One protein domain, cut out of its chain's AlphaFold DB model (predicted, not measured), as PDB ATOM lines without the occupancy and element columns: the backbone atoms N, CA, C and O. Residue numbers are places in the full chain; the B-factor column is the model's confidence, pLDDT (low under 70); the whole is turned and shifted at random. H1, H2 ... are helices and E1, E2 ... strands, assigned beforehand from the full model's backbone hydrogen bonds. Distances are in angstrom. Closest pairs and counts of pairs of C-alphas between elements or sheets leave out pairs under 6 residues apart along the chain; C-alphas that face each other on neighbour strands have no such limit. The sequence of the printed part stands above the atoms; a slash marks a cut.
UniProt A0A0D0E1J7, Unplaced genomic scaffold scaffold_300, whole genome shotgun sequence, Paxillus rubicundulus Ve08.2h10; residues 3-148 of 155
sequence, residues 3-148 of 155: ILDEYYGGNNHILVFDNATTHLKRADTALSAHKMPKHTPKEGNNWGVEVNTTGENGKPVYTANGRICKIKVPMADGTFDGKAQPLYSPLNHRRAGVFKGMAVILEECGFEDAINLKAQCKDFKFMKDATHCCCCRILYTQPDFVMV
ATOM      1  N   ILE A   3     168.213 167.138 120.361       75.69
ATOM      2  CA  ILE A   3     168.176 167.885 119.093       75.69
ATOM      3  C   ILE A   3     169.247 168.987 119.047       75.69
ATOM      4  O   ILE A   3     169.812 169.261 117.990       75.69
ATOM      5  N   LEU A   4     169.528 169.660 120.165       80.06
ATOM      6  CA  LEU A   4     170.533 170.726 120.168       80.06
ATOM      7  C   LEU A   4     171.943 170.147 120.100       80.06
ATOM      8  O   LEU A   4     172.775 170.677 119.369       80.06
ATOM      9  N   ASP A   5     172.177 169.032 120.784       76.88
ATOM     10  CA  ASP A   5     173.460 168.337 120.749       76.88
ATOM     11  C   ASP A   5     173.718 167.697 119.374       76.88
ATOM     12  O   ASP A   5     174.826 167.803 118.844       76.88
ATOM     13  N   GLU A   6     172.693 167.103 118.751       82.56
ATOM     14  CA  GLU A   6     172.793 166.443 117.441       82.56
ATOM     15  C   GLU A   6     173.048 167.434 116.295       82.56
ATOM     16  O   GLU A   6     173.911 167.198 115.449       82.56
ATOM     17  N   TYR A   7     172.323 168.557 116.264       80.56
ATOM     18  CA  TYR A   7     172.371 169.488 115.128       80.56
ATOM     19  C   TYR A   7     173.233 170.728 115.384       80.56
ATOM     20  O   TYR A   7     173.631 171.407 114.436       80.56
ATOM     21  N   TYR A   8     173.536 171.040 116.647       80.44
ATOM     22  CA  TYR A   8     174.171 172.299 117.038       80.44
ATOM     23  C   TYR A   8     175.147 172.163 118.223       80.44
ATOM     24  O   TYR A   8     175.354 173.140 118.949       80.44
ATOM     25  N   GLY A   9     175.781 170.998 118.405       76.69
ATOM     26  CA  GLY A   9     176.626 170.674 119.569       76.69
ATOM     27  C   GLY A   9     177.888 171.532 119.780       76.69
ATOM     28  O   GLY A   9     178.594 171.350 120.765       76.69
ATOM     29  N   GLY A  10     178.193 172.474 118.881       81.69
ATOM     30  CA  GLY A  10     179.292 173.439 119.034       81.69
ATOM     31  C   GLY A  10     178.879 174.811 119.580       81.69
ATOM     32  O   GLY A  10     179.743 175.668 119.756       81.69
ATOM     33  N   ASN A  11     177.584 175.047 119.810       81.75
ATOM     34  CA  ASN A  11     177.049 176.348 120.207       81.75
ATOM     35  C   ASN A  11     176.483 176.314 121.629       81.75
ATOM     36  O   ASN A  11     175.868 175.335 122.041       81.75
ATOM     37  N   ASN A  12     176.618 177.430 122.348       79.69
ATOM     38  CA  ASN A  12     175.889 177.638 123.596       79.69
ATOM     39  C   ASN A  12     174.456 178.065 123.274       79.69
ATOM     40  O   ASN A  12     174.244 179.100 122.638       79.69
ATOM     41  N   HIS A  13     173.478 177.293 123.743       80.88
ATOM     42  CA  HIS A  13     172.058 177.567 123.532       80.88
ATOM     43  C   HIS A  13     171.435 178.153 124.796       80.88
ATOM     44  O   HIS A  13     171.599 177.604 125.883       80.88
ATOM     45  N   ILE A  14     170.697 179.255 124.651       79.94
ATOM     46  CA  ILE A  14     169.872 179.822 125.723       79.94
ATOM     47  C   ILE A  14     168.417 179.684 125.291       79.94
ATOM     48  O   ILE A  14     167.981 180.324 124.334       79.94
ATOM     49  N   LEU A  15     167.668 178.842 125.997       79.56
ATOM     50  CA  LEU A  15     166.230 178.685 125.809       79.56
ATOM     51  C   LEU A  15     165.516 179.611 126.794       79.56
ATOM     52  O   LEU A  15     165.652 179.458 128.005       79.56
ATOM     53  N   VAL A  16     164.776 180.585 126.267       79.19
ATOM     54  CA  VAL A  16     163.966 181.509 127.066       79.19
ATOM     55  C   VAL A  16     162.504 181.169 126.840       79.19
ATOM     56  O   VAL A  16     162.017 181.225 125.711       79.19
ATOM     57  N   PHE A  17     161.808 180.833 127.918       75.38
ATOM     58  CA  PHE A  17     160.365 180.635 127.928       75.38
ATOM     59  C   PHE A  17     159.707 181.820 128.629       75.38
ATOM     60  O   PHE A  17     160.301 182.427 129.523       75.38
ATOM     61  N   ASP A  18     158.492 182.175 128.215       77.12
ATOM     62  CA  ASP A  18     157.701 183.126 128.982       77.12
ATOM     63  C   ASP A  18     157.070 182.430 130.205       77.12
ATOM     64  O   ASP A  18     156.870 181.215 130.238       77.12
ATOM     65  N   ASN A  19     156.743 183.205 131.241       66.38
ATOM     66  CA  ASN A  19     156.023 182.696 132.414       66.38
ATOM     67  C   ASN A  19     154.506 182.615 132.152       66.38
ATOM     68  O   ASN A  19     153.706 182.798 133.078       66.38
ATOM     69  N   ALA A  20     154.074 182.401 130.901       72.56
ATOM     70  CA  ALA A  20     152.657 182.243 130.615       72.56
ATOM     71  C   ALA A  20     152.113 181.010 131.349       72.56
ATOM     72  O   ALA A  20     152.758 179.966 131.455       72.56
ATOM     73  N   THR A  21     150.881 181.111 131.850       67.50
ATOM     74  CA  THR A  21     150.252 180.057 132.666       67.50
ATOM     75  C   THR A  21     150.127 178.714 131.939       67.50
ATOM     76  O   THR A  21     149.993 177.676 132.585       67.50
ATOM     77  N   THR A  22     150.222 178.718 130.609       61.50
ATOM     78  CA  THR A  22     150.258 177.539 129.734       61.50
ATOM     79  C   THR A  22     151.497 176.664 129.929       61.50
ATOM     80  O   THR A  22     151.441 175.472 129.629       61.50
ATOM     81  N   HIS A  23     152.583 177.219 130.468       60.66
ATOM     82  CA  HIS A  23     153.846 176.525 130.725       60.66
ATOM     83  C   HIS A  23     153.959 175.977 132.157       60.66
ATOM     84  O   HIS A  23     154.885 175.238 132.472       60.66
ATOM     85  N   LEU A  24     152.966 176.227 133.019       74.12
ATOM     86  CA  LEU A  24     152.967 175.802 134.425       74.12
ATOM     87  C   LEU A  24     152.531 174.337 134.631       74.12
ATOM     88  O   LEU A  24     151.987 173.986 135.685       74.12
ATOM     89  N   LYS A  25     152.723 173.460 133.635       82.94
ATOM     90  CA  LYS A  25     152.352 172.048 133.784       82.94
ATOM     91  C   LYS A  25     153.326 171.368 134.754       82.94
ATOM     92  O   LYS A  25     154.506 171.219 134.459       82.94
ATOM     93  N   ARG A  26     152.798 170.904 135.885       86.56
ATOM     94  CA  ARG A  26     153.498 170.038 136.847       86.56
ATOM     95  C   ARG A  26     153.432 168.575 136.406       86.56
ATOM     96  O   ARG A  26     152.575 168.209 135.596       86.56
ATOM     97  N   ALA A  27     154.310 167.738 136.961       88.12
ATOM     98  CA  ALA A  27     154.228 166.294 136.759       88.12
ATOM     99  C   ALA A  27     152.854 165.752 137.193       88.12
ATOM    100  O   ALA A  27     152.226 166.266 138.120       88.12
ATOM    101  N   ASP A  28     152.382 164.700 136.526       88.19
ATOM    102  CA  ASP A  28     151.021 164.185 136.711       88.19
ATOM    103  C   ASP A  28     150.759 163.680 138.151       88.19
ATOM    104  O   ASP A  28     149.622 163.701 138.622       88.19
ATOM    105  N   THR A  29     151.806 163.264 138.871       90.88
ATOM    106  CA  THR A  29     151.763 162.807 140.274       90.88
ATOM    107  C   THR A  29     152.235 163.859 141.277       90.88
ATOM    108  O   THR A  29     152.362 163.553 142.464       90.88
ATOM    109  N   ALA A  30     152.514 165.085 140.831       91.25
ATOM    110  CA  ALA A  30     153.102 166.110 141.677       91.25
ATOM    111  C   ALA A  30     152.170 166.559 142.817       91.25
ATOM    112  O   ALA A  30     150.943 166.431 142.738       91.25
ATOM    113  N   LEU A  31     152.767 167.117 143.872       92.25
ATOM    114  CA  LEU A  31     152.040 167.547 145.062       92.25
ATOM    115  C   LEU A  31     150.992 168.619 144.741       92.25
ATOM    116  O   LEU A  31     151.225 169.587 144.010       92.25
ATOM    117  N   SER A  32     149.805 168.443 145.316       90.75
ATOM    118  CA  SER A  32     148.713 169.403 145.218       90.75
ATOM    119  C   SER A  32     147.757 169.250 146.387       90.75
ATOM    120  O   SER A  32     147.228 168.170 146.624       90.75
ATOM    121  N   ALA A  33     147.458 170.358 147.063       90.44
ATOM    122  CA  ALA A  33     146.459 170.388 148.129       90.44
ATOM    123  C   ALA A  33     145.011 170.305 147.599       90.44
ATOM    124  O   ALA A  33     144.051 170.205 148.367       90.44
ATOM    125  N   HIS A  34     144.821 170.399 146.281       86.44
ATOM    126  CA  HIS A  34     143.504 170.512 145.672       86.44
ATOM    127  C   HIS A  34     142.797 169.149 145.602       86.44
ATOM    128  O   HIS A  34     143.365 168.163 145.140       86.44
ATOM    129  N   LYS A  35     141.519 169.098 146.008       89.75
ATOM    130  CA  LYS A  35     140.665 167.887 146.038       89.75
ATOM    131  C   LYS A  35     141.133 166.760 146.974       89.75
ATOM    132  O   LYS A  35     140.520 165.691 146.944       89.75
ATOM    133  N   MET A  36     142.149 166.975 147.813       94.56
ATOM    134  CA  MET A  36     142.537 166.009 148.845       94.56
ATOM    135  C   MET A  36     141.387 165.816 149.856       94.56
ATOM    136  O   MET A  36     140.842 166.799 150.367       94.56
ATOM    137  N   PRO A  37     140.984 164.573 150.177       95.81
ATOM    138  CA  PRO A  37     140.016 164.304 151.231       95.81
ATOM    139  C   PRO A  37     140.562 164.701 152.602       95.81
ATOM    140  O   PRO A  37     141.716 164.432 152.927       95.81
ATOM    141  N   LYS A  38     139.718 165.288 153.455       96.81
ATOM    142  CA  LYS A  38     140.105 165.593 154.842       96.81
ATOM    143  C   LYS A  38     140.387 164.331 155.652       96.81
ATOM    144  O   LYS A  38     141.370 164.273 156.380       96.81
ATOM    145  N   HIS A  39     139.505 163.346 155.531       97.00
ATOM    146  CA  HIS A  39     139.583 162.097 156.273       97.00
ATOM    147  C   HIS A  39     140.153 160.998 155.390       97.00
ATOM    148  O   HIS A  39     139.975 161.019 154.168       97.00
ATOM    149  N   THR A  40     140.781 160.012 156.023       95.88
ATOM    150  CA  THR A  40     141.141 158.760 155.362       95.88
ATOM    151  C   THR A  40     139.888 158.188 154.679       95.88
ATOM    152  O   THR A  40     138.836 158.123 155.326       95.88
ATOM    153  N   PRO A  41     139.947 157.775 153.398       95.44
ATOM    154  CA  PRO A  41     138.813 157.163 152.702       95.44
ATOM    155  C   PRO A  41     138.222 155.970 153.470       95.44
ATOM    156  O   PRO A  41     138.838 155.449 154.395       95.44
ATOM    157  N   LYS A  42     137.024 155.497 153.118       93.25
ATOM    158  CA  LYS A  42     136.468 154.261 153.711       93.25
ATOM    159  C   LYS A  42     137.139 153.026 153.103       93.25
ATOM    160  O   LYS A  42     137.634 153.102 151.984       93.25
ATOM    161  N   GLU A  43     137.147 151.899 153.816       88.19
ATOM    162  CA  GLU A  43     137.615 150.622 153.250       88.19
ATOM    163  C   GLU A  43     136.863 150.303 151.940       88.19
ATOM    164  O   GLU A  43     135.680 150.617 151.797       88.19
ATOM    165  N   GLY A  44     137.578 149.760 150.952       86.75
ATOM    166  CA  GLY A  44     137.063 149.532 149.594       86.75
ATOM    167  C   GLY A  44     137.116 150.749 148.660       86.75
ATOM    168  O   GLY A  44     136.949 150.589 147.457       86.75
ATOM    169  N   ASN A  45     137.409 151.948 149.177       89.06
ATOM    170  CA  ASN A  45     137.651 153.147 148.378       89.06
ATOM    171  C   ASN A  45     139.037 153.725 148.675       89.06
ATOM    172  O   ASN A  45     139.532 153.667 149.798       89.06
ATOM    173  N   ASN A  46     139.647 154.347 147.670       94.25
ATOM    174  CA  ASN A  46     140.879 155.104 147.846       94.25
ATOM    175  C   ASN A  46     140.821 156.414 147.058       94.25
ATOM    176  O   ASN A  46     140.009 156.582 146.139       94.25
ATOM    177  N   TRP A  47     141.684 157.343 147.440       95.06
ATOM    178  CA  TRP A  47     141.896 158.587 146.725       95.06
ATOM    179  C   TRP A  47     143.262 158.571 146.046       95.06
ATOM    180  O   TRP A  47     144.202 157.979 146.561       95.06
ATOM    181  N   GLY A  48     143.339 159.202 144.881       93.69
ATOM    182  CA  GLY A  48     144.542 159.345 144.077       93.69
ATOM    183  C   GLY A  48     144.296 160.365 142.971       93.69
ATOM    184  O   GLY A  48     143.147 160.758 142.727       93.69
ATOM    185  N   VAL A  49     145.364 160.791 142.309       92.56
ATOM    186  CA  VAL A  49     145.304 161.744 141.199       92.56
ATOM    187  C   VAL A  49     144.868 161.010 139.936       92.56
ATOM    188  O   VAL A  49     145.319 159.901 139.663       92.56
ATOM    189  N   GLU A  50     143.952 161.610 139.179       92.00
ATOM    190  CA  GLU A  50     143.543 161.069 137.885       92.00
ATOM    191  C   GLU A  50     144.560 161.448 136.814       92.00
ATOM    192  O   GLU A  50     144.713 162.628 136.498       92.00
ATOM    193  N   VAL A  51     145.189 160.442 136.220       90.88
ATOM    194  CA  VAL A  51     146.177 160.613 135.154       90.88
ATOM    195  C   VAL A  51     145.710 159.902 133.895       90.88
ATOM    196  O   VAL A  51     145.001 158.892 133.957       90.88
ATOM    197  N   ASN A  52     146.070 160.451 132.739       91.44
ATOM    198  CA  ASN A  52     145.703 159.861 131.459       91.44
ATOM    199  C   ASN A  52     146.475 158.551 131.263       91.44
ATOM    200  O   ASN A  52     147.693 158.501 131.419       91.44
ATOM    201  N   THR A  53     145.766 157.485 130.907       88.50
ATOM    202  CA  THR A  53     146.391 156.202 130.599       88.50
ATOM    203  C   THR A  53     147.140 156.310 129.281       88.50
ATOM    204  O   THR A  53     146.559 156.691 128.264       88.50
ATOM    205  N   THR A  54     148.411 155.929 129.301       87.12
ATOM    206  CA  THR A  54     149.273 155.887 128.122       87.12
ATOM    207  C   THR A  54     149.521 154.425 127.758       87.12
ATOM    208  O   THR A  54     149.793 153.616 128.643       87.12
ATOM    209  N   GLY A  55     149.350 154.065 126.487       84.94
ATOM    210  CA  GLY A  55     149.649 152.720 125.994       84.94
ATOM    211  C   GLY A  55     151.153 152.496 125.829       84.94
ATOM    212  O   GLY A  55     151.946 153.428 125.936       84.94
ATOM    213  N   GLU A  56     151.550 151.269 125.489       84.25
ATOM    214  CA  GLU A  56     152.959 150.890 125.254       84.25
ATOM    215  C   GLU A  56     153.656 151.744 124.178       84.25
ATOM    216  O   GLU A  56     154.871 151.888 124.165       84.25
ATOM    217  N   ASN A  57     152.876 152.355 123.289       83.81
ATOM    218  CA  ASN A  57     153.334 153.228 122.212       83.81
ATOM    219  C   ASN A  57     153.487 154.707 122.619       83.81
ATOM    220  O   ASN A  57     153.668 155.554 121.742       83.81
ATOM    221  N   GLY A  58     153.328 155.045 123.903       80.38
ATOM    222  CA  GLY A  58     153.394 156.428 124.384       80.38
ATOM    223  C   GLY A  58     152.169 157.286 124.037       80.38
ATOM    224  O   GLY A  58     152.177 158.489 124.294       80.38
ATOM    225  N   LYS A  59     151.104 156.708 123.460       84.94
ATOM    226  CA  LYS A  59     149.884 157.443 123.079       84.94
ATOM    227  C   LYS A  59     148.766 157.279 124.116       84.94
ATOM    228  O   LYS A  59     148.676 156.224 124.747       84.94
ATOM    229  N   PRO A  60     147.872 158.276 124.270       87.56
ATOM    230  CA  PRO A  60     146.714 158.156 125.149       87.56
ATOM    231  C   PRO A  60     145.812 156.989 124.734       87.56
ATOM    232  O   PRO A  60     145.510 156.813 123.552       87.56
ATOM    233  N   VAL A  61     145.349 156.216 125.711       91.06
ATOM    234  CA  VAL A  61     144.341 155.172 125.500       91.06
ATOM    235  C   VAL A  61     142.962 155.816 125.520       91.06
ATOM    236  O   VAL A  61     142.669 156.634 126.392       91.06
ATOM    237  N   TYR A  62     142.098 155.441 124.579       89.25
ATOM    238  CA  TYR A  62     140.733 155.955 124.482       89.25
ATOM    239  C   TYR A  62     139.711 154.881 124.854       89.25
ATOM    240  O   TYR A  62     139.844 153.710 124.510       89.25
ATOM    241  N   THR A  63     138.661 155.304 125.548       87.94
ATOM    242  CA  THR A  63     137.446 154.521 125.788       87.94
ATOM    243  C   THR A  63     136.662 154.336 124.486       87.94
ATOM    244  O   THR A  63     136.816 155.121 123.550       87.94
ATOM    245  N   ALA A  64     135.741 153.365 124.449       88.56
ATOM    246  CA  ALA A  64     134.852 153.128 123.302       88.56
ATOM    247  C   ALA A  64     134.058 154.378 122.856       88.56
ATOM    248  O   ALA A  64     133.672 154.491 121.699       88.56
ATOM    249  N   ASN A  65     133.871 155.345 123.759       88.69
ATOM    250  CA  ASN A  65     133.160 156.600 123.509       88.69
ATOM    251  C   ASN A  65     134.085 157.741 123.029       88.69
ATOM    252  O   ASN A  65     133.673 158.901 123.032       88.69
ATOM    253  N   GLY A  66     135.353 157.459 122.709       86.38
ATOM    254  CA  GLY A  66     136.325 158.451 122.233       86.38
ATOM    255  C   GLY A  66     136.895 159.384 123.310       86.38
ATOM    256  O   GLY A  66     137.608 160.330 122.987       86.38
ATOM    257  N   ARG A  67     136.616 159.148 124.601       87.81
ATOM    258  CA  ARG A  67     137.244 159.892 125.714       87.81
ATOM    259  C   ARG A  67     138.533 159.215 126.160       87.81
ATOM    260  O   ARG A  67     138.568 157.991 126.209       87.81
ATOM    261  N   ILE A  68     139.539 159.994 126.551       88.44
ATOM    262  CA  ILE A  68     140.795 159.473 127.113       88.44
ATOM    263  C   ILE A  68     140.506 158.683 128.399       88.44
ATOM    264  O   ILE A  68     139.795 159.163 129.289       88.44
ATOM    265  N   CYS A  69     141.045 157.470 128.481       90.75
ATOM    266  CA  CYS A  69     141.035 156.634 129.673       90.75
ATOM    267  C   CYS A  69     141.864 157.294 130.774       90.75
ATOM    268  O   CYS A  69     142.958 157.799 130.521       90.75
ATOM    269  N   LYS A  70     141.353 157.262 132.006       91.12
ATOM    270  CA  LYS A  70     142.068 157.764 133.177       91.12
ATOM    271  C   LYS A  70     142.217 156.672 134.217       91.12
ATOM    272  O   LYS A  70     141.271 155.925 134.467       91.12
ATOM    273  N   ILE A  71     143.378 156.634 134.853       91.31
ATOM    274  CA  ILE A  71     143.652 155.805 136.030       91.31
ATOM    275  C   ILE A  71     143.871 156.704 137.242       91.31
ATOM    276  O   ILE A  71     144.258 157.863 137.105       91.31
ATOM    277  N   LYS A  72     143.612 156.172 138.437       91.50
ATOM    278  CA  LYS A  72     143.956 156.840 139.694       91.50
ATOM    279  C   LYS A  72     145.303 156.325 140.173       91.50
ATOM    280  O   LYS A  72     145.451 155.119 140.352       91.50
ATOM    281  N   VAL A  73     146.240 157.232 140.405       92.94
ATOM    282  CA  VAL A  73     147.582 156.916 140.908       92.94
ATOM    283  C   VAL A  73     147.859 157.654 142.219       92.94
ATOM    284  O   VAL A  73     147.272 158.718 142.453       92.94
ATOM    285  N   PRO A  74     148.720 157.113 143.096       94.62
ATOM    286  CA  PRO A  74     149.193 157.845 144.259       94.62
ATOM    287  C   PRO A  74     149.910 159.132 143.844       94.62
ATOM    288  O   PRO A  74     150.608 159.181 142.833       94.62
ATOM    289  N   MET A  75     149.721 160.174 144.644       94.75
ATOM    290  CA  MET A  75     150.531 161.388 144.577       94.75
ATOM    291  C   MET A  75     151.927 161.090 145.129       94.75
ATOM    292  O   MET A  75     152.061 160.200 145.972       94.75
ATOM    293  N   ALA A  76     152.932 161.835 144.671       93.19
ATOM    294  CA  ALA A  76     154.259 161.815 145.268       93.19
ATOM    295  C   ALA A  76     154.195 162.135 146.771       93.19
ATOM    296  O   ALA A  76     153.267 162.802 147.238       93.19
ATOM    297  N   ASP A  77     155.181 161.645 147.518       94.00
ATOM    298  CA  ASP A  77     155.304 161.962 148.935       94.00
ATOM    299  C   ASP A  77     155.665 163.438 149.132       94.00
ATOM    300  O   ASP A  77     156.323 164.058 148.294       94.00
ATOM    301  N   GLY A  78     155.201 163.993 150.250       92.88
ATOM    302  CA  GLY A  78     155.561 165.337 150.682       92.88
ATOM    303  C   GLY A  78     156.920 165.372 151.363       92.88
ATOM    304  O   GLY A  78     157.556 164.340 151.608       92.88
ATOM    305  N   THR A  79     157.329 166.569 151.758       93.56
ATOM    306  CA  THR A  79     158.413 166.756 152.721       93.56
ATOM    307  C   THR A  79     158.019 167.789 153.763       93.56
ATOM    308  O   THR A  79     157.481 168.842 153.441       93.56
ATOM    309  N   PHE A  80     158.302 167.497 155.027       91.81
ATOM    310  CA  PHE A  80     158.036 168.396 156.142       91.81
ATOM    311  C   PHE A  80     159.265 168.440 157.052       91.81
ATOM    312  O   PHE A  80     159.808 167.390 157.401       91.81
ATOM    313  N   ASP A  81     159.754 169.641 157.376       88.69
ATOM    314  CA  ASP A  81     161.000 169.864 158.131       88.69
ATOM    315  C   ASP A  81     162.198 169.034 157.623       88.69
ATOM    316  O   ASP A  81     162.974 168.454 158.384       88.69
ATOM    317  N   GLY A  82     162.329 168.936 156.295       88.06
ATOM    318  CA  GLY A  82     163.406 168.193 155.632       88.06
ATOM    319  C   GLY A  82     163.275 166.666 155.696       88.06
ATOM    320  O   GLY A  82     164.172 165.961 155.235       88.06
ATOM    321  N   LYS A  83     162.175 166.133 156.239       91.75
ATOM    322  CA  LYS A  83     161.880 164.695 156.264       91.75
ATOM    323  C   LYS A  83     160.812 164.348 155.241       91.75
ATOM    324  O   LYS A  83     159.881 165.116 155.028       91.75
ATOM    325  N   ALA A  84     160.925 163.164 154.643       94.19
ATOM    326  CA  ALA A  84     159.868 162.619 153.802       94.19
ATOM    327  C   ALA A  84     158.571 162.490 154.613       94.19
ATOM    328  O   ALA A  84     158.591 161.949 155.721       94.19
ATOM    329  N   GLN A  85     157.466 162.968 154.046       95.62
ATOM    330  CA  GLN A  85     156.137 162.912 154.638       95.62
ATOM    331  C   GLN A  85     155.208 162.090 153.734       95.62
ATOM    332  O   GLN A  85     154.595 162.633 152.807       95.62
ATOM    333  N   PRO A  86     155.098 160.767 153.971       95.69
ATOM    334  CA  PRO A  86     154.275 159.902 153.144       95.69
ATOM    335  C   PRO A  86     152.799 160.270 153.234       95.69
ATOM    336  O   PRO A  86     152.220 160.292 154.326       95.69
ATOM    337  N   LEU A  87     152.156 160.491 152.087       96.38
ATOM    338  CA  LEU A  87     150.725 160.832 152.034       96.38
ATOM    339  C   LEU A  87     149.820 159.589 152.084       96.38
ATOM    340  O   LEU A  87     148.617 159.674 152.359       96.38
ATOM    341  N   TYR A  88     150.407 158.423 151.824       96.81
ATOM    342  CA  TYR A  88     149.751 157.123 151.798       96.81
ATOM    343  C   TYR A  88     150.296 156.245 152.924       96.81
ATOM    344  O   TYR A  88     151.434 156.392 153.368       96.81
ATOM    345  N   SER A  89     149.466 155.335 153.428       95.19
ATOM    346  CA  SER A  89     149.891 154.416 154.486       95.19
ATOM    347  C   SER A  89     150.962 153.449 153.960       95.19
ATOM    348  O   SER A  89     150.800 152.924 152.853       95.19
ATOM    349  N   PRO A  90     152.008 153.145 154.746       93.00
ATOM    350  CA  PRO A  90     153.083 152.258 154.316       93.00
ATOM    351  C   PRO A  90     152.592 150.817 154.138       93.00
ATOM    352  O   PRO A  90     151.551 150.425 154.671       93.00
ATOM    353  N   LEU A  91     153.376 150.006 153.423       88.69
ATOM    354  CA  LEU A  91     153.016 148.626 153.072       88.69
ATOM    355  C   LEU A  91     152.736 147.730 154.294       88.69
ATOM    356  O   LEU A  91     151.904 146.835 154.231       88.69
ATOM    357  N   ASN A  92     153.384 148.019 155.426       90.19
ATOM    358  CA  ASN A  92     153.263 147.259 156.675       90.19
ATOM    359  C   ASN A  92     152.092 147.719 157.566       90.19
ATOM    360  O   ASN A  92     152.057 147.414 158.756       90.19
ATOM    361  N   HIS A  93     151.147 148.490 157.029       88.19
ATOM    362  CA  HIS A  93     150.001 149.008 157.770       88.19
ATOM    363  C   HIS A  93     148.710 148.288 157.363       88.19
ATOM    364  O   HIS A  93     148.527 147.943 156.198       88.19
ATOM    365  N   ARG A  94     147.742 148.155 158.285       89.38
ATOM    366  CA  ARG A  94     146.407 147.587 157.976       89.38
ATOM    367  C   ARG A  94     145.743 148.276 156.775       89.38
ATOM    368  O   ARG A  94     144.959 147.670 156.056       89.38
ATOM    369  N   ARG A  95     146.047 149.560 156.580       90.81
ATOM    370  CA  ARG A  95     145.528 150.396 155.493       90.81
ATOM    371  C   ARG A  95     146.558 150.675 154.392       90.81
ATOM    372  O   ARG A  95     146.508 151.751 153.810       90.81
ATOM    373  N   ALA A  96     147.502 149.767 154.151       93.31
ATOM    374  CA  ALA A  96     148.582 149.920 153.174       93.31
ATOM    375  C   ALA A  96     148.116 150.503 151.827       93.31
ATOM    376  O   ALA A  96     147.098 150.087 151.272       93.31
ATOM    377  N   GLY A  97     148.848 151.498 151.320       93.50
ATOM    378  CA  GLY A  97     148.555 152.176 150.053       93.50
ATOM    379  C   GLY A  97     147.323 153.090 150.073       93.50
ATOM    380  O   GLY A  97     147.012 153.717 149.060       93.50
ATOM    381  N   VAL A  98     146.609 153.201 151.199       96.44
ATOM    382  CA  VAL A  98     145.458 154.102 151.321       96.44
ATOM    383  C   VAL A  98     145.911 155.500 151.713       96.44
ATOM    384  O   VAL A  98     146.713 155.665 152.637       96.44
ATOM    385  N   PHE A  99     145.353 156.501 151.033       96.88
ATOM    386  CA  PHE A  99     145.579 157.909 151.334       96.88
ATOM    387  C   PHE A  99     145.172 158.236 152.775       96.88
ATOM    388  O   PHE A  99     144.046 157.941 153.180       96.88
ATOM    389  N   LYS A 100     146.061 158.867 153.546       96.69
ATOM    390  CA  LYS A 100     145.865 159.108 154.986       96.69
ATOM    391  C   LYS A 100     144.744 160.106 155.295       96.69
ATOM    392  O   LYS A 100     144.062 159.958 156.304       96.69
ATOM    393  N   GLY A 101     144.494 161.070 154.409       96.88
ATOM    394  CA  GLY A 101     143.604 162.201 154.681       96.88
ATOM    395  C   GLY A 101     144.376 163.404 155.217       96.88
ATOM    396  O   GLY A 101     145.317 163.247 155.991       96.88
ATOM    397  N   MET A 102     143.970 164.611 154.818       97.38
ATOM    398  CA  MET A 102     144.687 165.839 155.185       97.38
ATOM    399  C   MET A 102     144.817 166.035 156.699       97.38
ATOM    400  O   MET A 102     145.851 166.510 157.140       97.38
ATOM    401  N   ALA A 103     143.796 165.687 157.491       97.25
ATOM    402  CA  ALA A 103     143.849 165.875 158.943       97.25
ATOM    403  C   ALA A 103     144.970 165.040 159.586       97.25
ATOM    404  O   ALA A 103     145.764 165.580 160.342       97.25
ATOM    405  N   VAL A 104     145.087 163.765 159.200       96.81
ATOM    406  CA  VAL A 104     146.134 162.856 159.699       96.81
ATOM    407  C   VAL A 104     147.519 163.333 159.268       96.81
ATOM    408  O   VAL A 104     148.425 163.395 160.087       96.81
ATOM    409  N   ILE A 105     147.677 163.715 157.994       96.75
ATOM    410  CA  ILE A 105     148.955 164.227 157.469       96.75
ATOM    411  C   ILE A 105     149.393 165.480 158.237       96.75
ATOM    412  O   ILE A 105     150.568 165.628 158.545       96.75
ATOM    413  N   LEU A 106     148.455 166.377 158.548       96.62
ATOM    414  CA  LEU A 106     148.735 167.605 159.286       96.62
ATOM    415  C   LEU A 106     149.073 167.341 160.760       96.62
ATOM    416  O   LEU A 106     150.012 167.943 161.267       96.62
ATOM    417  N   GLU A 107     148.368 166.426 161.426       96.25
ATOM    418  CA  GLU A 107     148.687 166.012 162.801       96.25
ATOM    419  C   GLU A 107     150.080 165.367 162.889       96.25
ATOM    420  O   GLU A 107     150.846 165.682 163.797       96.25
ATOM    421  N   GLU A 108     150.456 164.534 161.911       95.25
ATOM    422  CA  GLU A 108     151.816 163.979 161.791       95.25
ATOM    423  C   GLU A 108     152.886 165.075 161.609       95.25
ATOM    424  O   GLU A 108     154.010 164.926 162.085       95.25
ATOM    425  N   CYS A 109     152.527 166.188 160.963       94.00
ATOM    426  CA  CYS A 109     153.360 167.382 160.802       94.00
ATOM    427  C   CYS A 109     153.302 168.342 162.011       94.00
ATOM    428  O   CYS A 109     153.817 169.453 161.936       94.00
ATOM    429  N   GLY A 110     152.663 167.963 163.124       93.75
ATOM    430  CA  GLY A 110     152.600 168.786 164.337       93.75
ATOM    431  C   GLY A 110     151.542 169.895 164.320       93.75
ATOM    432  O   GLY A 110     151.541 170.748 165.207       93.75
ATOM    433  N   PHE A 111     150.620 169.898 163.354       93.06
ATOM    434  CA  PHE A 111     149.449 170.776 163.394       93.06
ATOM    435  C   PHE A 111     148.358 170.144 164.260       93.06
ATOM    436  O   PHE A 111     147.568 169.317 163.796       93.06
ATOM    437  N   GLU A 112     148.320 170.554 165.523       92.50
ATOM    438  CA  GLU A 112     147.299 170.127 166.476       92.50
ATOM    439  C   GLU A 112     145.886 170.512 166.000       92.50
ATOM    440  O   GLU A 112     145.683 171.496 165.283       92.50
ATOM    441  N   ASP A 113     144.894 169.701 166.376       90.44
ATOM    442  CA  ASP A 113     143.477 169.915 166.063       90.44
ATOM    443  C   ASP A 113     143.129 170.017 164.564       90.44
ATOM    444  O   ASP A 113     142.054 170.511 164.194       90.44
ATOM    445  N   ALA A 114     143.969 169.490 163.665       94.12
ATOM    446  CA  ALA A 114     143.667 169.482 162.232       94.12
ATOM    447  C   ALA A 114     142.360 168.729 161.911       94.12
ATOM    448  O   ALA A 114     141.656 169.075 160.952       94.12
ATOM    449  N   ILE A 115     141.971 167.751 162.736       94.44
ATOM    450  CA  ILE A 115     140.665 167.087 162.653       94.44
ATOM    451  C   ILE A 115     139.474 168.033 162.866       94.44
ATOM    452  O   ILE A 115     138.400 167.784 162.311       94.44
ATOM    453  N   ASN A 116     139.641 169.133 163.599       94.19
ATOM    454  CA  ASN A 116     138.588 170.119 163.863       94.19
ATOM    455  C   ASN A 116     138.489 171.173 162.748       94.19
ATOM    456  O   ASN A 116     137.444 171.803 162.565       94.19
ATOM    457  N   LEU A 117     139.533 171.315 161.929       93.44
ATOM    458  CA  LEU A 117     139.536 172.222 160.788       93.44
ATOM    459  C   LEU A 117     138.587 171.758 159.678       93.44
ATOM    460  O   LEU A 117     138.314 170.572 159.470       93.44
ATOM    461  N   LYS A 118     138.077 172.708 158.894       94.06
ATOM    462  CA  LYS A 118     137.345 172.384 157.661       94.06
ATOM    463  C   LYS A 118     138.309 171.782 156.638       94.06
ATOM    464  O   LYS A 118     139.481 172.142 156.607       94.06
ATOM    465  N   ALA A 119     137.798 170.922 155.755       93.94
ATOM    466  CA  ALA A 119     138.589 170.371 154.651       93.94
ATOM    467  C   ALA A 119     139.147 171.493 153.758       93.94
ATOM    468  O   ALA A 119     140.346 171.568 153.508       93.94
ATOM    469  N   GLN A 120     138.261 172.397 153.336       92.25
ATOM    470  CA  GLN A 120     138.561 173.549 152.494       92.25
ATOM    471  C   GLN A 120     137.630 174.720 152.835       92.25
ATOM    472  O   GLN A 120     136.513 174.519 153.326       92.25
ATOM    473  N   CYS A 121     138.067 175.947 152.550       89.31
ATOM    474  CA  CYS A 121     137.206 177.127 152.589       89.31
ATOM    475  C   CYS A 121     136.172 177.085 151.456       89.31
ATOM    476  O   CYS A 121     136.419 176.532 150.381       89.31
ATOM    477  N   LYS A 122     135.005 177.693 151.688       85.88
ATOM    478  CA  LYS A 122     133.964 177.804 150.661       85.88
ATOM    479  C   LYS A 122     134.500 178.622 149.478       85.88
ATOM    480  O   LYS A 122     135.110 179.668 149.686       85.88
ATOM    481  N   ASP A 123     134.285 178.127 148.262       80.56
ATOM    482  CA  ASP A 123     134.678 178.764 146.994       80.56
ATOM    483  C   ASP A 123     136.167 179.152 146.893       80.56
ATOM    484  O   ASP A 123     136.502 180.096 146.184       80.56
ATOM    485  N   PHE A 124     137.061 178.479 147.636       72.69
ATOM    486  CA  PHE A 124     138.482 178.857 147.753       72.69
ATOM    487  C   PHE A 124     138.704 180.318 148.179       72.69
ATOM    488  O   PHE A 124     139.770 180.897 147.976       72.69
ATOM    489  N   LYS A 125     137.699 180.923 148.823       78.12
ATOM    490  CA  LYS A 125     137.791 182.258 149.404       78.12
ATOM    491  C   LYS A 125     138.450 182.136 150.766       78.12
ATOM    492  O   LYS A 125     137.790 181.957 151.791       78.12
ATOM    493  N   PHE A 126     139.774 182.167 150.753       74.56
ATOM    494  CA  PHE A 126     140.569 182.266 151.967       74.56
ATOM    495  C   PHE A 126     140.417 183.678 152.541       74.56
ATOM    496  O   PHE A 126     140.410 184.656 151.790       74.56
ATOM    497  N   MET A 127     140.272 183.794 153.865       68.25
ATOM    498  CA  MET A 127     140.431 185.101 154.503       68.25
ATOM    499  C   MET A 127     141.838 185.604 154.181       68.25
ATOM    500  O   MET A 127     142.786 184.813 154.198       68.25
ATOM    501  N   LYS A 128     141.965 186.892 153.845       65.56
ATOM    502  CA  LYS A 128     143.279 187.502 153.619       65.56
ATOM    503  C   LYS A 128     144.153 187.223 154.845       65.56
ATOM    504  O   LYS A 128     143.675 187.320 155.970       65.56
ATOM    505  N   ASP A 129     145.372 186.763 154.584       70.50
ATOM    506  CA  ASP A 129     146.416 186.468 155.576       70.50
ATOM    507  C   ASP A 129     146.153 185.282 156.523       70.50
ATOM    508  O   ASP A 129     147.009 184.929 157.331       70.50
ATOM    509  N   ALA A 130     145.032 184.569 156.376       79.06
ATOM    510  CA  ALA A 130     144.800 183.334 157.118       79.06
ATOM    511  C   ALA A 130     145.504 182.143 156.440       79.06
ATOM    512  O   ALA A 130     145.060 181.626 155.408       79.06
ATOM    513  N   THR A 131     146.600 181.678 157.036       81.50
ATOM    514  CA  THR A 131     147.338 180.474 156.609       81.50
ATOM    515  C   THR A 131     146.769 179.186 157.218       81.50
ATOM    516  O   THR A 131     146.869 178.127 156.607       81.50
ATOM    517  N   HIS A 132     146.060 179.271 158.353       89.00
ATOM    518  CA  HIS A 132     145.541 178.109 159.100       89.00
ATOM    519  C   HIS A 132     144.010 177.964 159.112       89.00
ATOM    520  O   HIS A 132     143.433 177.354 160.003       89.00
ATOM    521  N   CYS A 133     143.306 178.508 158.116       89.56
ATOM    522  CA  CYS A 133     141.835 178.505 158.116       89.56
ATOM    523  C   CYS A 133     141.177 177.149 157.778       89.56
ATOM    524  O   CYS A 133     140.003 176.938 158.085       89.56
ATOM    525  N   CYS A 134     141.876 176.256 157.072       92.69
ATOM    526  CA  CYS A 134     141.390 174.924 156.696       92.69
ATOM    527  C   CYS A 134     142.570 174.004 156.360       92.69
ATOM    528  O   CYS A 134     143.645 174.502 156.020       92.69
ATOM    529  N   CYS A 135     142.365 172.683 156.381       95.00
ATOM    530  CA  CYS A 135     143.434 171.716 156.108       95.00
ATOM    531  C   CYS A 135     144.104 171.966 154.747       95.00
ATOM    532  O   CYS A 135     145.326 172.014 154.651       95.00
ATOM    533  N   CYS A 136     143.294 172.197 153.705       93.38
ATOM    534  CA  CYS A 136     143.784 172.484 152.358       93.38
ATOM    535  C   CYS A 136     144.696 173.722 152.325       93.38
ATOM    536  O   CYS A 136     145.713 173.703 151.641       93.38
ATOM    537  N   ARG A 137     144.375 174.782 153.085       92.44
ATOM    538  CA  ARG A 137     145.190 176.006 153.115       92.44
ATOM    539  C   ARG A 137     146.534 175.773 153.798       92.44
ATOM    540  O   ARG A 137     147.529 176.226 153.253       92.44
ATOM    541  N   ILE A 138     146.547 175.042 154.916       93.75
ATOM    542  CA  ILE A 138     147.783 174.735 155.653       93.75
ATOM    543  C   ILE A 138     148.737 173.932 154.776       93.75
ATOM    544  O   ILE A 138     149.906 174.299 154.670       93.75
ATOM    545  N   LEU A 139     148.230 172.883 154.115       93.88
ATOM    546  CA  LEU A 139     149.013 172.083 153.170       93.88
ATOM    547  C   LEU A 139     149.497 172.931 151.995       93.88
ATOM    548  O   LEU A 139     150.671 172.903 151.667       93.88
ATOM    549  N   TYR A 140     148.617 173.741 151.402       90.44
ATOM    550  CA  TYR A 140     148.972 174.595 150.267       90.44
ATOM    551  C   TYR A 140     150.084 175.602 150.589       90.44
ATOM    552  O   TYR A 140     150.785 176.029 149.681       90.44
ATOM    553  N   THR A 141     150.227 176.014 151.849       90.38
ATOM    554  CA  THR A 141     151.288 176.934 152.285       90.38
ATOM    555  C   THR A 141     152.591 176.238 152.676       90.38
ATOM    556  O   THR A 141     153.558 176.939 152.962       90.38
ATOM    557  N   GLN A 142     152.635 174.901 152.707       91.12
ATOM    558  CA  GLN A 142     153.881 174.187 152.980       91.12
ATOM    559  C   GLN A 142     154.862 174.336 151.804       91.12
ATOM    560  O   GLN A 142     154.421 174.363 150.649       91.12
ATOM    561  N   PRO A 143     156.180 174.435 152.066       90.06
ATOM    562  CA  PRO A 143     157.178 174.678 151.024       90.06
ATOM    563  C   PRO A 143     157.134 173.667 149.874       90.06
ATOM    564  O   PRO A 143     157.202 174.062 148.715       90.06
ATOM    565  N   ASP A 144     156.941 172.387 150.178       90.69
ATOM    566  CA  ASP A 144     156.884 171.282 149.217       90.69
ATOM    567  C   ASP A 144     155.645 171.320 148.305       90.69
ATOM    568  O   ASP A 144     155.719 170.915 147.147       90.69
ATOM    569  N   PHE A 145     154.516 171.860 148.772       89.12
ATOM    570  CA  PHE A 145     153.314 172.058 147.948       89.12
ATOM    571  C   PHE A 145     153.382 173.325 147.076       89.12
ATOM    572  O   PHE A 145     152.757 173.383 146.004       89.12
ATOM    573  N   VAL A 146     154.118 174.346 147.527       86.19
ATOM    574  CA  VAL A 146     154.316 175.602 146.786       86.19
ATOM    575  C   VAL A 146     155.381 175.426 145.706       86.19
ATOM    576  O   VAL A 146     155.117 175.730 144.541       86.19
ATOM    577  N   MET A 147     156.547 174.902 146.084       81.69
ATOM    578  CA  MET A 147     157.758 174.799 145.261       81.69
ATOM    579  C   MET A 147     157.806 173.516 144.428       81.69
ATOM    580  O   MET A 147     158.842 172.875 144.296       81.69
ATOM    581  N   VAL A 148     156.667 173.117 143.870       80.62
ATOM    582  CA  VAL A 148     156.618 171.964 142.975       80.62
ATOM    583  C   VAL A 148     157.151 172.375 141.609       80.62
ATOM    584  O   VAL A 148     156.520 173.203 140.942       80.62
TER     585      VAL A 148
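AT A GLANCE: This is residues 3 to 148 of the 155 residues of an uncharacterized protein of Paxillus rubicundulus Ve08.2h10 (UniProt A0A0D0E1J7). There is little regular structure: a body of loops with two hairpins and three short helices, from which residues 14 to 25 stick out toward distant H1. The printed part has 146 residues, 37 in four helices and four strands, class mixed: H1, antiparallel hairpins E1-E2 and E3-E4, then H2 to H4. It is loose, radius of gyration of the C-alphas 19.4 A, spanning 59 by 42 by 34 A.

IN THESE COORDINATES: Find C-alpha 3 at (168.176, 167.885, 119.093); H1 runs to residue 8. Next come E1, 49 to 52; E2, 70 to 73; E3, 78 to 80; E4, 83 to 85; H2, 102 to 108, 9.9 A long; H3, 135 to 140; and H4, 143 to 146, ending at (154.316, 175.602, 146.786).

HOW THE PARTS SIT: Look for N 49 and O 73 in E1-E2, 2.8 A apart, and N 80 and O 83 in E3-E4, 2.9 A. H2 touches H3, about perpendicular at 76 degrees; their closest C-alphas are Met 102 and Cys 135, 6.1 A. In H1, H2 and H3 every O i to N i+4 pair is within hydrogen-bond range; H4 is too short.

THE WHOLE: The printed part has no cut. Link H1 to E1 is long, 40 residues. Residues 19, 21 to 23 and 127 to 128 have pLDDT under 70.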